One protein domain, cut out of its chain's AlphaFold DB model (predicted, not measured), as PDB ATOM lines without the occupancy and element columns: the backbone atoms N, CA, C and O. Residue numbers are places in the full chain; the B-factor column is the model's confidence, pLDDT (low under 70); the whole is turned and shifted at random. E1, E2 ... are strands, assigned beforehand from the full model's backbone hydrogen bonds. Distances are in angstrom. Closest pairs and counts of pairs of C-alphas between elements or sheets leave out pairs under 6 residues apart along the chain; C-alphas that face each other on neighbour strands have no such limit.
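AT A GLANCE: This is residues 53 to 89 and 278 to 284 of the 297 residues of an uncharacterized protein of Luteolibacter luteus (UniProt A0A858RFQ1). A long, sharply bent hairpin of two strands, E1 and E2, makes the length of an extended ribbon, and a short third strand, E3, lies side by side with the half of E2 toward its end. The 44 printed residues have no named helix and three named strands, E1, E2 and E3 along the chain, in one mixed sheet of order E1, E2, E3; the class is all strand. The whole is extended, with a radius of gyration of the C-alphas of 14.4 A, and only just flat, spanning 44 by 22 by 9 A.

HOW THE PARTS SIT: E1, residues 53 to 64, and E2, residues 74 to 85, are antiparallel neighbours at 161 degrees and form a hairpin; N 58 and O 80 are within hydrogen-bond range at 2.9 A. E1 bends by 75 degrees at residue 61, and E2 by 67 degrees at residue 77. E3, residues 279 to 283, is parallel to E2 at 24 degrees, with N 281 and O 81 at 2.8 A. E1 and E3 are edge strands.

IN THESE COORDINATES: E1 measures 29.7 A from C-alpha 53 at (174.880, 113.438, 176.977) to C-alpha 64, E2 30.1 A, and E3 13.0 A, ending with C-alpha 283 at (176.663, 118.283, 168.196).

THE WHOLE: The farthest C-alphas, of Gly 70 and Gly 89, are 44.5 A apart. Residues 90 to 277 are not printed; C-alphas 89 and 278 are 26.6 A apart across the cut. The link from E1 to E2 is short. No printed residue is under 70 in pLDDT.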
ATOM      1  N   LEU A  53     173.941 114.415 176.412       91.25
ATOM      2  CA  LEU A  53     174.880 113.438 176.977       91.25
ATOM      3  C   LEU A  53     175.950 114.105 177.847       91.25
ATOM      4  O   LEU A  53     176.202 113.671 178.966       91.25
ATOM      5  N   ASP A  54     176.587 115.151 177.321       92.38
ATOM      6  CA  ASP A  54     177.583 115.968 178.024       92.38
ATOM      7  C   ASP A  54     177.344 117.439 177.675       92.38
ATOM      8  O   ASP A  54     176.933 117.763 176.559       92.38
ATOM      9  N   SER A  55     177.602 118.335 178.623       94.31
ATOM     10  CA  SER A  55     177.431 119.775 178.439       94.31
ATOM     11  C   SER A  55     178.556 120.522 179.126       94.31
ATOM     12  O   SER A  55     178.828 120.324 180.309       94.31
ATOM     13  N   ARG A  56     179.183 121.439 178.393       94.50
ATOM     14  CA  ARG A  56     180.216 122.324 178.931       94.50
ATOM     15  C   ARG A  56     179.875 123.756 178.593       94.50
ATOM     16  O   ARG A  56     179.619 124.072 177.435       94.50
ATOM     17  N   THR A  57     179.933 124.616 179.597       95.75
ATOM     18  CA  THR A  57     179.685 126.046 179.440       95.75
ATOM     19  C   THR A  57     180.955 126.812 179.757       95.75
ATOM     20  O   THR A  57     181.612 126.553 180.767       95.75
ATOM     21  N   LYS A  58     181.314 127.753 178.886       95.00
ATOM     22  CA  LYS A  58     182.441 128.657 179.094       95.00
ATOM     23  C   LYS A  58     181.998 130.092 178.847       95.00
ATOM     24  O   LYS A  58     181.360 130.374 177.838       95.00
ATOM     25  N   CYS A  59     182.393 130.983 179.749       93.88
ATOM     26  CA  CYS A  59     182.271 132.420 179.555       93.88
ATOM     27  C   CYS A  59     183.348 132.894 178.569       93.88
ATOM     28  O   CYS A  59     184.534 132.597 178.748       93.88
ATOM     29  N   VAL A  60     182.938 133.603 177.522       94.75
ATOM     30  CA  VAL A  60     183.819 134.124 176.474       94.75
ATOM     31  C   VAL A  60     183.469 135.583 176.218       94.75
ATOM     32  O   VAL A  60     182.299 135.927 176.081       94.75
ATOM     33  N   GLU A  61     184.486 136.436 176.144       95.06
ATOM     34  CA  GLU A  61     184.329 137.815 175.681       95.06
ATOM     35  C   GLU A  61     184.171 137.822 174.162       95.06
ATOM     36  O   GLU A  61     185.031 137.304 173.442       95.06
ATOM     37  N   VAL A  62     183.087 138.418 173.672       92.56
ATOM     38  CA  VAL A  62     182.816 138.545 172.241       92.56
ATOM     39  C   VAL A  62     182.865 139.993 171.785       92.56
ATOM     40  O   VAL A  62     182.599 140.938 172.530       92.56
ATOM     41  N   ASN A  63     183.243 140.143 170.521       92.12
ATOM     42  CA  ASN A  63     183.271 141.396 169.793       92.12
ATOM     43  C   ASN A  63     182.592 141.139 168.448       92.12
ATOM     44  O   ASN A  63     183.247 140.763 167.475       92.12
ATOM     45  N   GLU A  64     181.267 141.241 168.437       88.50
ATOM     46  CA  GLU A  64     180.445 140.945 167.270       88.50
ATOM     47  C   GLU A  64     180.370 142.163 166.350       88.50
ATOM     48  O   GLU A  64     180.339 143.320 166.792       88.50
ATOM     49  N   SER A  65     180.333 141.893 165.045       90.00
ATOM     50  CA  SER A  65     180.073 142.928 164.051       90.00
ATOM     51  C   SER A  65     178.749 143.624 164.372       90.00
ATOM     52  O   SER A  65     177.772 142.953 164.707       90.00
ATOM     53  N   PRO A  66     178.688 144.961 164.275       88.56
ATOM     54  CA  PRO A  66     177.447 145.678 164.506       88.56
ATOM     55  C   PRO A  66     176.372 145.248 163.503       88.56
ATOM     56  O   PRO A  66     176.675 144.943 162.350       88.56
ATOM     57  N   GLU A  67     175.106 145.333 163.914       88.00
ATOM     58  CA  GLU A  67     173.955 145.061 163.039       88.00
ATOM     59  C   GLU A  67     173.936 145.973 161.795       88.00
ATOM     60  O   GLU A  67     173.413 145.603 160.747       88.00
ATOM     61  N   MET A  68     174.524 147.172 161.887       89.06
ATOM     62  CA  MET A  68     174.585 148.134 160.788       89.06
ATOM     63  C   MET A  68     175.954 148.804 160.674       89.06
ATOM     64  O   MET A  68     176.587 149.155 161.671       89.06
ATOM     65  N   THR A  69     176.365 149.096 159.438       86.69
ATOM     66  CA  THR A  69     177.582 149.862 159.146       86.69
ATOM     67  C   THR A  69     177.565 151.233 159.828       86.69
ATOM     68  O   THR A  69     176.587 151.989 159.728       86.69
ATOM     69  N   GLY A  70     178.683 151.569 160.478       85.69
ATOM     70  CA  GLY A  70     178.902 152.837 161.179       85.69
ATOM     71  C   GLY A  70     178.519 152.831 162.662       85.69
ATOM     72  O   GLY A  70     178.753 153.832 163.332       85.69
ATOM     73  N   LEU A  71     177.957 151.736 163.184       89.44
ATOM     74  CA  LEU A  71     177.740 151.555 164.621       89.44
ATOM     75  C   LEU A  71     178.979 150.939 165.298       89.44
ATOM     76  O   LEU A  71     179.758 150.250 164.634       89.44
ATOM     77  N   PRO A  72     179.186 151.172 166.609       88.38
ATOM     78  CA  PRO A  72     180.224 150.474 167.357       88.38
ATOM     79  C   PRO A  72     179.919 148.967 167.417       88.38
ATOM     80  O   PRO A  72     178.747 148.586 167.435       88.38
ATOM     81  N   PRO A  73     180.947 148.104 167.469       89.94
ATOM     82  CA  PRO A  73     180.741 146.667 167.591       89.94
ATOM     83  C   PRO A  73     180.080 146.310 168.925       89.94
ATOM     84  O   PRO A  73     180.251 147.009 169.932       89.94
ATOM     85  N   VAL A  74     179.352 145.199 168.928       89.56
ATOM     86  CA  VAL A  74     178.656 144.694 170.110       89.56
ATOM     87  C   VAL A  74     179.657 143.924 170.958       89.56
ATOM     88  O   VAL A  74     180.254 142.949 170.502       89.56
ATOM     89  N   LYS A  75     179.870 144.388 172.190       91.56
ATOM     90  CA  LYS A  75     180.836 143.799 173.119       91.56
ATOM     91  C   LYS A  75     180.144 143.285 174.366       91.56
ATOM     92  O   LYS A  75     179.240 143.936 174.888       91.56
ATOM     93  N   GLY A  76     180.626 142.162 174.874       91.12
ATOM     94  CA  GLY A  76     180.215 141.639 176.166       91.12
ATOM     95  C   GLY A  76     180.667 140.205 176.383       91.12
ATOM     96  O   GLY A  76     181.131 139.533 175.461       91.12
ATOM     97  N   ALA A  77     180.481 139.740 177.610       93.25
ATOM     98  CA  ALA A  77     180.650 138.347 177.969       93.25
ATOM     99  C   ALA A  77     179.391 137.556 177.595       93.25
ATOM    100  O   ALA A  77     178.287 137.951 177.976       93.25
ATOM    101  N   ILE A  78     179.565 136.433 176.901       94.44
ATOM    102  CA  ILE A  78     178.507 135.444 176.673       94.44
ATOM    103  C   ILE A  78     178.895 134.095 177.257       94.44
ATOM    104  O   ILE A  78     180.076 133.739 177.341       94.44
ATOM    105  N   ASN A  79     177.890 133.299 177.595       96.56
ATOM    106  CA  ASN A  79     178.061 131.884 177.858       96.56
ATOM    107  C   ASN A  79     177.937 131.104 176.549       96.56
ATOM    108  O   ASN A  79     176.881 131.075 175.915       96.56
ATOM    109  N   VAL A  80     179.009 130.415 176.170       94.31
ATOM    110  CA  VAL A  80     178.980 129.425 175.092       94.31
ATOM    111  C   VAL A  80     178.805 128.052 175.719       94.31
ATOM    112  O   VAL A  80     179.683 127.572 176.440       94.31
ATOM    113  N   THR A  81     177.663 127.426 175.450       95.50
ATOM    114  CA  THR A  81     177.322 126.085 175.923       95.50
ATOM    115  C   THR A  81     177.458 125.094 174.779       95.50
ATOM    116  O   THR A  81     176.736 125.171 173.789       95.50
ATOM    117  N   ILE A  82     178.390 124.156 174.897       93.94
ATOM    118  CA  ILE A  82     178.586 123.089 173.921       93.94
ATOM    119  C   ILE A  82     177.977 121.810 174.497       93.94
ATOM    120  O   ILE A  82     178.417 121.329 175.542       93.94
ATOM    121  N   GLN A  83     176.965 121.279 173.817       96.00
ATOM    122  CA  GLN A  83     176.238 120.071 174.194       96.00
ATOM    123  C   GLN A  83     176.560 118.948 173.211       96.00
ATOM    124  O   GLN A  83     176.250 119.054 172.023       96.00
ATOM    125  N   ASN A  84     177.141 117.864 173.717       93.75
ATOM    126  CA  ASN A  84     177.119 116.584 173.024       93.75
ATOM    127  C   ASN A  84     175.742 115.960 173.263       93.75
ATOM    128  O   ASN A  84     175.351 115.772 174.416       93.75
ATOM    129  N   VAL A  85     175.000 115.659 172.207       93.44
ATOM    130  CA  VAL A  85     173.644 115.106 172.289       93.44
ATOM    131  C   VAL A  85     173.595 113.719 171.652       93.44
ATOM    132  O   VAL A  85     174.464 113.359 170.857       93.44
ATOM    133  N   MET A  86     172.594 112.918 172.013       89.44
ATOM    134  CA  MET A  86     172.313 111.671 171.297       89.44
ATOM    135  C   MET A  86     171.961 111.965 169.839       89.44
ATOM    136  O   MET A  86     171.367 113.005 169.550       89.44
ATOM    137  N   ASP A  87     172.303 111.043 168.934       87.38
ATOM    138  CA  ASP A  87     171.880 111.143 167.539       87.38
ATOM    139  C   ASP A  87     170.340 111.165 167.477       87.38
ATOM    140  O   ASP A  87     169.709 110.184 167.879       87.38
ATOM    141  N   PRO A  88     169.721 112.260 167.001       84.44
ATOM    142  CA  PRO A  88     168.270 112.357 166.867       84.44
ATOM    143  C   PRO A  88     167.697 111.439 165.773       84.44
ATOM    144  O   PRO A  88     166.490 111.457 165.543       84.44
ATOM    145  N   GLY A  89     168.533 110.680 165.053       83.12
ATOM    146  CA  GLY A  89     168.082 109.804 163.972       83.12
ATOM    147  C   GLY A  89     167.615 110.587 162.746       83.12
ATOM    148  O   GLY A  89     166.718 110.143 162.030       83.12
ATOM    149  N   ASP A 278     173.696 134.548 174.716       94.62
ATOM    150  CA  ASP A 278     174.284 133.240 175.011       94.62
ATOM    151  C   ASP A 278     174.038 132.264 173.848       94.62
ATOM    152  O   ASP A 278     172.955 132.225 173.258       94.62
ATOM    153  N   VAL A 279     175.041 131.446 173.527       93.75
ATOM    154  CA  VAL A 279     175.001 130.527 172.380       93.75
ATOM    155  C   VAL A 279     175.037 129.088 172.870       93.75
ATOM    156  O   VAL A 279     175.900 128.712 173.662       93.75
ATOM    157  N   THR A 280     174.130 128.252 172.360       94.62
ATOM    158  CA  THR A 280     174.173 126.797 172.568       94.62
ATOM    159  C   THR A 280     174.496 126.084 171.260       94.62
ATOM    160  O   THR A 280     173.713 126.128 170.315       94.62
ATOM    161  N   ILE A 281     175.635 125.398 171.216       93.44
ATOM    162  CA  ILE A 281     176.064 124.563 170.091       93.44
ATOM    163  C   ILE A 281     175.762 123.110 170.449       93.44
ATOM    164  O   ILE A 281     176.325 122.581 171.405       93.44
ATOM    165  N   ARG A 282     174.892 122.456 169.677       92.38
ATOM    166  CA  ARG A 282     174.583 121.027 169.833       92.38
ATOM    167  C   ARG A 282     175.284 120.234 168.743       92.38
ATOM    168  O   ARG A 282     175.149 120.564 167.569       92.38
ATOM    169  N   PHE A 283     176.005 119.190 169.126       92.19
ATOM    170  CA  PHE A 283     176.663 118.283 168.196       92.19
ATOM    171  C   PHE A 283     176.423 116.834 168.616       92.19
ATOM    172  O   PHE A 283     176.286 116.539 169.798       92.19
ATOM    173  N   TRP A 284     176.373 115.931 167.645       91.44
ATOM    174  CA  TRP A 284     176.295 114.491 167.868       91.44
ATOM    175  C   TRP A 284     177.189 113.792 166.851       91.44
ATOM    176  O   TRP A 284     177.434 114.301 165.752       91.44
TER     177      TRP A 284